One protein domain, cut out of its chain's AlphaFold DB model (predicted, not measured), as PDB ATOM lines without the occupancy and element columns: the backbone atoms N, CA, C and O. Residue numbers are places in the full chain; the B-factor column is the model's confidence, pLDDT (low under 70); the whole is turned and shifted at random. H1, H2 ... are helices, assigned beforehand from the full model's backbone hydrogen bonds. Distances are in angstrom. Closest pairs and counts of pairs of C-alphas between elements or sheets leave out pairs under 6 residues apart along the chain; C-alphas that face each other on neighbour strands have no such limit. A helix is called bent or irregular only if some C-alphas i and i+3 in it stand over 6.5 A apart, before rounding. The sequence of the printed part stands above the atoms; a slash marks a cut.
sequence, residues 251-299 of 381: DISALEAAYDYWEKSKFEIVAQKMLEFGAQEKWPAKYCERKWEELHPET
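This is residues 251 to 299 of the 381 residues of an uncharacterized protein of Endocarpon pusillum (strain Z07020 / HMAS-L-300199) (UniProt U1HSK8). A long bent helix, H1, sends its first arm, H1a, out free, while its second arm, H1b, packs on a shorter helix, H2, set about perpendicular to it. Residues 293 to 299, of which 293 to 295 belong to H2, stick out too. The printed part has 49 residues, 37 of them in the two named helices, H1 then H2, with no named strand; its class is all helix, and the whole is loose, with a radius of gyration of the C-alphas of 13.1 A and spans of 40 by 26 by 15 A.

H1, residues 251 to 276, was assigned as one helix by its hydrogen bonds but is bent: C-alphas 264 and 267 are 7.8 A apart. Arms H1a, residues 251 to 264, and H1b, residues 267 to 276, stand at a steep tilt of 69 degrees, only just short of about perpendicular. H1b touches H2, residues 285 to 295, about perpendicular at 89 degrees; their closest C-alphas, of Glu 268 and Ala 285, are 4.8 A apart. H1a and H2 are apart. Every O i to N i+4 pair is within hydrogen-bond range in H1a and H2, and 4 of 6 in H1b.

H1a begins at C-alpha 251 (13.697, 31.148, 54.665) and is 20.2 A long; H1b is 14.5 A. H2, 15.4 A, ends at C-alpha 295 (48.040, 29.913, 48.424).

The C-alphas farthest apart, of Asp 251 and Gln 280, are 39.9 A apart. The printed part has no cut, its link H1 to H2 is short, and residue 299 is under 70 in pLDDT.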
ATOM      1  N   ASP A 251      12.425  31.208  53.934       96.56
ATOM      2  CA  ASP A 251      13.697  31.148  54.665       96.56
ATOM      3  C   ASP A 251      14.784  30.470  53.811       96.56
ATOM      4  O   ASP A 251      15.933  30.917  53.795       96.56
ATOM      5  N   ILE A 252      14.426  29.403  53.087       97.19
ATOM      6  CA  ILE A 252      15.332  28.677  52.186       97.19
ATOM      7  C   ILE A 252      15.718  29.562  50.997       97.19
ATOM      8  O   ILE A 252      16.904  29.722  50.723       97.19
ATOM      9  N   SER A 253      14.748  30.198  50.336       98.00
ATOM     10  CA  SER A 253      15.011  31.092  49.203       98.00
ATOM     11  C   SER A 253      15.883  32.286  49.605       98.00
ATOM     12  O   SER A 253      16.820  32.653  48.893       98.00
ATOM     13  N   ALA A 254      15.634  32.869  50.781       98.00
ATOM     14  CA  ALA A 254      16.467  33.933  51.324       98.00
ATOM     15  C   ALA A 254      17.893  33.449  51.634       98.00
ATOM     16  O   ALA A 254      18.854  34.182  51.390       98.00
ATOM     17  N   LEU A 255      18.042  32.224  52.151       98.12
ATOM     18  CA  LEU A 255      19.344  31.615  52.413       98.12
ATOM     19  C   LEU A 255      20.137  31.399  51.119       98.12
ATOM     20  O   LEU A 255      21.312  31.760  51.071       98.12
ATOM     21  N   GLU A 256      19.501  30.863  50.077       98.06
ATOM     22  CA  GLU A 256      20.110  30.673  48.755       98.06
ATOM     23  C   GLU A 256      20.559  32.013  48.159       98.06
ATOM     24  O   GLU A 256      21.721  32.171  47.789       98.06
ATOM     25  N   ALA A 257      19.690  33.028  48.168       98.19
ATOM     26  CA  ALA A 257      20.029  34.357  47.662       98.19
ATOM     27  C   ALA A 257      21.187  35.014  48.439       98.19
ATOM     28  O   ALA A 257      22.050  35.672  47.847       98.19
ATOM     29  N   ALA A 258      21.227  34.841  49.764       98.12
ATOM     30  CA  ALA A 258      22.315  35.344  50.598       98.12
ATOM     31  C   ALA A 258      23.640  34.627  50.301       98.12
ATOM     32  O   ALA A 258      24.688  35.277  50.236       98.12
ATOM     33  N   TYR A 259      23.594  33.309  50.094       98.12
ATOM     34  CA  TYR A 259      24.760  32.515  49.725       98.12
ATOM     35  C   TYR A 259      25.305  32.923  48.349       98.12
ATOM     36  O   TYR A 259      26.490  33.231  48.238       98.12
ATOM     37  N   ASP A 260      24.442  33.046  47.340       97.94
ATOM     38  CA  ASP A 260      24.814  33.492  45.992       97.94
ATOM     39  C   ASP A 260      25.462  34.881  45.995       97.94
ATOM     40  O   ASP A 260      26.426  35.149  45.269       97.94
ATOM     41  N   TYR A 261      24.924  35.799  46.803       98.00
ATOM     42  CA  TYR A 261      25.501  37.127  46.969       98.00
ATOM     43  C   TYR A 261      26.889  37.058  47.612       98.00
ATOM     44  O   TYR A 261      27.821  37.716  47.136       98.00
ATOM     45  N   TRP A 262      27.030  36.266  48.680       97.94
ATOM     46  CA  TRP A 262      28.310  36.063  49.346       97.94
ATOM     47  C   TRP A 262      29.332  35.450  48.392       97.94
ATOM     48  O   TRP A 262      30.442  35.958  48.308       97.94
ATOM     49  N   GLU A 263      28.970  34.432  47.616       97.00
ATOM     50  CA  GLU A 263      29.891  33.770  46.695       97.00
ATOM     51  C   GLU A 263      30.463  34.740  45.650       97.00
ATOM     52  O   GLU A 263      31.671  34.748  45.413       97.00
ATOM     53  N   LYS A 264      29.615  35.627  45.110       96.12
ATOM     54  CA  LYS A 264      30.010  36.676  44.152       96.12
ATOM     55  C   LYS A 264      30.806  37.815  44.793       96.12
ATOM     56  O   LYS A 264      31.595  38.464  44.113       96.12
ATOM     57  N   SER A 265      30.596  38.073  46.085       97.12
ATOM     58  CA  SER A 265      31.143  39.249  46.782       97.12
ATOM     59  C   SER A 265      32.239  38.913  47.796       97.12
ATOM     60  O   SER A 265      32.812  39.822  48.391       97.12
ATOM     61  N   LYS A 266      32.569  37.634  48.016       97.50
ATOM     62  CA  LYS A 266      33.495  37.198  49.075       97.50
ATOM     63  C   LYS A 266      34.856  37.878  48.969       97.50
ATOM     64  O   LYS A 266      35.385  38.319  49.983       97.50
ATOM     65  N   PHE A 267      35.388  38.050  47.758       98.00
ATOM     66  CA  PHE A 267      36.678  38.714  47.560       98.00
ATOM     67  C   PHE A 267      36.604  40.240  47.625       98.00
ATOM     68  O   PHE A 267      37.594  40.867  47.987       98.00
ATOM     69  N   GLU A 268      35.439  40.837  47.371       97.69
ATOM     70  CA  GLU A 268      35.198  42.260  47.643       97.69
ATOM     71  C   GLU A 268      35.196  42.520  49.157       97.69
ATOM     72  O   GLU A 268      35.852  43.441  49.645       97.69
ATOM     73  N   ILE A 269      34.545  41.636  49.924       97.25
ATOM     74  CA  ILE A 269      34.557  41.671  51.392       97.25
ATOM     75  C   ILE A 269      35.989  41.488  51.915       97.25
ATOM     76  O   ILE A 269      36.425  42.239  52.789       97.25
ATOM     77  N   VAL A 270      36.746  40.527  51.370       97.88
ATOM     78  CA  VAL A 270      38.158  40.312  51.732       97.88
ATOM     79  C   VAL A 270      38.996  41.553  51.427       97.88
ATOM     80  O   VAL A 270      39.696  42.027  52.317       97.88
ATOM     81  N   ALA A 271      38.896  42.118  50.221       97.75
ATOM     82  CA  ALA A 271      39.613  43.328  49.820       97.75
ATOM     83  C   ALA A 271      39.367  44.501  50.779       97.75
ATOM     84  O   ALA A 271      40.309  45.165  51.215       97.75
ATOM     85  N   GLN A 272      38.108  44.715  51.174       97.06
ATOM     86  CA  GLN A 272      37.757  45.735  52.159       97.06
ATOM     87  C   GLN A 272      38.397  45.449  53.526       97.06
ATOM     88  O   GLN A 272      38.921  46.361  54.168       97.06
ATOM     89  N   LYS A 273      38.388  44.185  53.965       97.81
ATOM     90  CA  LYS A 273      38.952  43.766  55.254       97.81
ATOM     91  C   LYS A 273      40.476  43.743  55.296       97.81
ATOM     92  O   LYS A 273      41.033  43.887  56.379       97.81
ATOM     93  N   MET A 274      41.169  43.625  54.165       97.69
ATOM     94  CA  MET A 274      42.636  43.613  54.140       97.69
ATOM     95  C   MET A 274      43.253  44.855  54.797       97.69
ATOM     96  O   MET A 274      44.246  44.723  55.508       97.69
ATOM     97  N   LEU A 275      42.645  46.035  54.633       95.94
ATOM     98  CA  LEU A 275      43.093  47.253  55.319       95.94
ATOM     99  C   LEU A 275      42.956  47.156  56.842       95.94
ATOM    100  O   LEU A 275      43.851  47.572  57.572       95.94
ATOM    101  N   GLU A 276      41.849  46.590  57.330       96.69
ATOM    102  CA  GLU A 276      41.620  46.404  58.770       96.69
ATOM    103  C   GLU A 276      42.639  45.432  59.385       96.69
ATOM    104  O   GLU A 276      43.001  45.571  60.551       96.69
ATOM    105  N   PHE A 277      43.151  44.490  58.587       96.94
ATOM    106  CA  PHE A 277      44.209  43.557  58.979       96.94
ATOM    107  C   PHE A 277      45.633  44.092  58.760       96.94
ATOM    108  O   PHE A 277      46.598  43.339  58.880       96.94
ATOM    109  N   GLY A 278      45.784  45.387  58.475       96.75
ATOM    110  CA  GLY A 278      47.088  46.044  58.392       96.75
ATOM    111  C   GLY A 278      47.745  45.994  57.014       96.75
ATOM    112  O   GLY A 278      48.935  46.298  56.906       96.75
ATOM    113  N   ALA A 279      47.006  45.653  55.950       96.12
ATOM    114  CA  ALA A 279      47.488  45.924  54.602       96.12
ATOM    115  C   ALA A 279      47.694  47.435  54.437       96.12
ATOM    116  O   ALA A 279      46.848  48.242  54.817       96.12
ATOM    117  N   GLN A 280      48.834  47.819  53.868       96.75
ATOM    118  CA  GLN A 280      49.205  49.228  53.725       96.75
ATOM    119  C   GLN A 280      48.414  49.938  52.620       96.75
ATOM    120  O   GLN A 280      48.292  51.160  52.636       96.75
ATOM    121  N   GLU A 281      47.862  49.180  51.673       96.06
ATOM    122  CA  GLU A 281      47.130  49.701  50.526       96.06
ATOM    123  C   GLU A 281      45.849  48.913  50.245       96.06
ATOM    124  O   GLU A 281      45.655  47.786  50.711       96.06
ATOM    125  N   LYS A 282      44.952  49.541  49.480       97.06
ATOM    126  CA  LYS A 282      43.699  48.928  49.035       97.06
ATOM    127  C   LYS A 282      43.983  47.964  47.894       97.06
ATOM    128  O   LYS A 282      44.331  48.393  46.796       97.06
ATOM    129  N   TRP A 283      43.762  46.682  48.141       97.50
ATOM    130  CA  TRP A 283      43.876  45.644  47.122       97.50
ATOM    131  C   TRP A 283      42.543  45.461  46.389       97.50
ATOM    132  O   TRP A 283      41.517  45.334  47.052       97.50
ATOM    133  N   PRO A 284      42.512  45.434  45.044       97.88
ATOM    134  CA  PRO A 284      41.293  45.095  44.314       97.88
ATOM    135  C   PRO A 284      40.916  43.621  44.522       97.88
ATOM    136  O   PRO A 284      41.795  42.758  44.506       97.88
ATOM    137  N   ALA A 285      39.618  43.314  44.606       97.31
ATOM    138  CA  ALA A 285      39.105  41.962  44.866       97.31
ATOM    139  C   ALA A 285      39.725  40.866  43.980       97.31
ATOM    140  O   ALA A 285      40.130  39.822  44.482       97.31
ATOM    141  N   LYS A 286      39.893  41.132  42.675       97.00
ATOM    142  CA  LYS A 286      40.508  40.185  41.723       97.00
ATOM    143  C   LYS A 286      41.948  39.799  42.080       97.00
ATOM    144  O   LYS A 286      42.387  38.695  41.778       97.00
ATOM    145  N   TYR A 287      42.706  40.705  42.701       97.44
ATOM    146  CA  TYR A 287      44.070  40.408  43.146       97.44
ATOM    147  C   TYR A 287      44.056  39.526  44.391       97.44
ATOM    148  O   TYR A 287      44.856  38.595  44.477       97.44
ATOM    149  N   CYS A 288      43.137  39.794  45.322       97.06
ATOM    150  CA  CYS A 288      42.927  38.970  46.508       97.06
ATOM    151  C   CYS A 288      42.524  37.542  46.120       97.06
ATOM    152  O   CYS A 288      43.086  36.597  46.657       97.06
ATOM    153  N   GLU A 289      41.612  37.402  45.155       96.50
ATOM    154  CA  GLU A 289      41.171  36.120  44.594       96.50
ATOM    155  C   GLU A 289      42.335  35.319  44.012       96.50
ATOM    156  O   GLU A 289      42.644  34.238  44.508       96.50
ATOM    157  N   ARG A 290      43.065  35.886  43.044       97.06
ATOM    158  CA  ARG A 290      44.215  35.209  42.427       97.06
ATOM    159  C   ARG A 290      45.267  34.812  43.464       97.06
ATOM    160  O   ARG A 290      45.826  33.722  43.405       97.06
ATOM    161  N   LYS A 291      45.545  35.692  44.433       97.00
ATOM    162  CA  LYS A 291      46.518  35.394  45.488       97.00
ATOM    163  C   LYS A 291      46.032  34.285  46.416       97.00
ATOM    164  O   LYS A 291      46.838  33.477  46.863       97.00
ATOM    165  N   TRP A 292      44.734  34.239  46.699       95.38
ATOM    166  CA  TRP A 292      44.125  33.174  47.485       95.38
ATOM    167  C   TRP A 292      44.233  31.818  46.778       95.38
ATOM    168  O   TRP A 292      44.625  30.839  47.406       95.38
ATOM    169  N   GLU A 293      43.973  31.766  45.469       95.38
ATOM    170  CA  GLU A 293      44.125  30.550  44.655       95.38
ATOM    171  C   GLU A 293      45.571  30.030  44.640       95.38
ATOM    172  O   GLU A 293      45.793  28.830  44.796       95.38
ATOM    173  N   GLU A 294      46.563  30.926  44.536       94.88
ATOM    174  CA  GLU A 294      47.989  30.567  44.622       94.88
ATOM    175  C   GLU A 294      48.365  29.932  45.972       94.88
ATOM    176  O   GLU A 294      49.211  29.041  46.024       94.88
ATOM    177  N   LEU A 295      47.764  30.405  47.069       94.69
ATOM    178  CA  LEU A 295      48.040  29.913  48.424       94.69
ATOM    179  C   LEU A 295      47.278  28.623  48.753       94.69
ATOM    180  O   LEU A 295      47.725  27.852  49.602       94.69
ATOM    181  N   HIS A 296      46.150  28.380  48.082       91.88
ATOM    182  CA  HIS A 296      45.258  27.248  48.335       91.88
ATOM    183  C   HIS A 296      45.001  26.403  47.071       91.88
ATOM    184  O   HIS A 296      43.839  26.194  46.697       91.88
ATOM    185  N   PRO A 297      46.047  25.834  46.438       82.06
ATOM    186  CA  PRO A 297      45.906  25.064  45.197       82.06
ATOM    187  C   PRO A 297      45.058  23.789  45.362       82.06
ATOM    188  O   PRO A 297      44.474  23.293  44.395       82.06
ATOM    189  N   GLU A 298      44.931  23.270  46.589       73.94
ATOM    190  CA  GLU A 298      44.090  22.104  46.894       73.94
ATOM    191  C   GLU A 298      42.594  22.378  46.677       73.94
ATOM    192  O   GLU A 298      41.842  21.471  46.327       73.94
ATOM    193  N   THR A 299      42.161  23.635  46.810       66.25
ATOM    194  CA  THR A 299      40.751  24.007  46.609       66.25
ATOM    195  C   THR A 299      40.363  24.065  45.131       66.25
ATOM    196  O   THR A 299      39.222  23.760  44.795       66.25
TER     197      THR A 299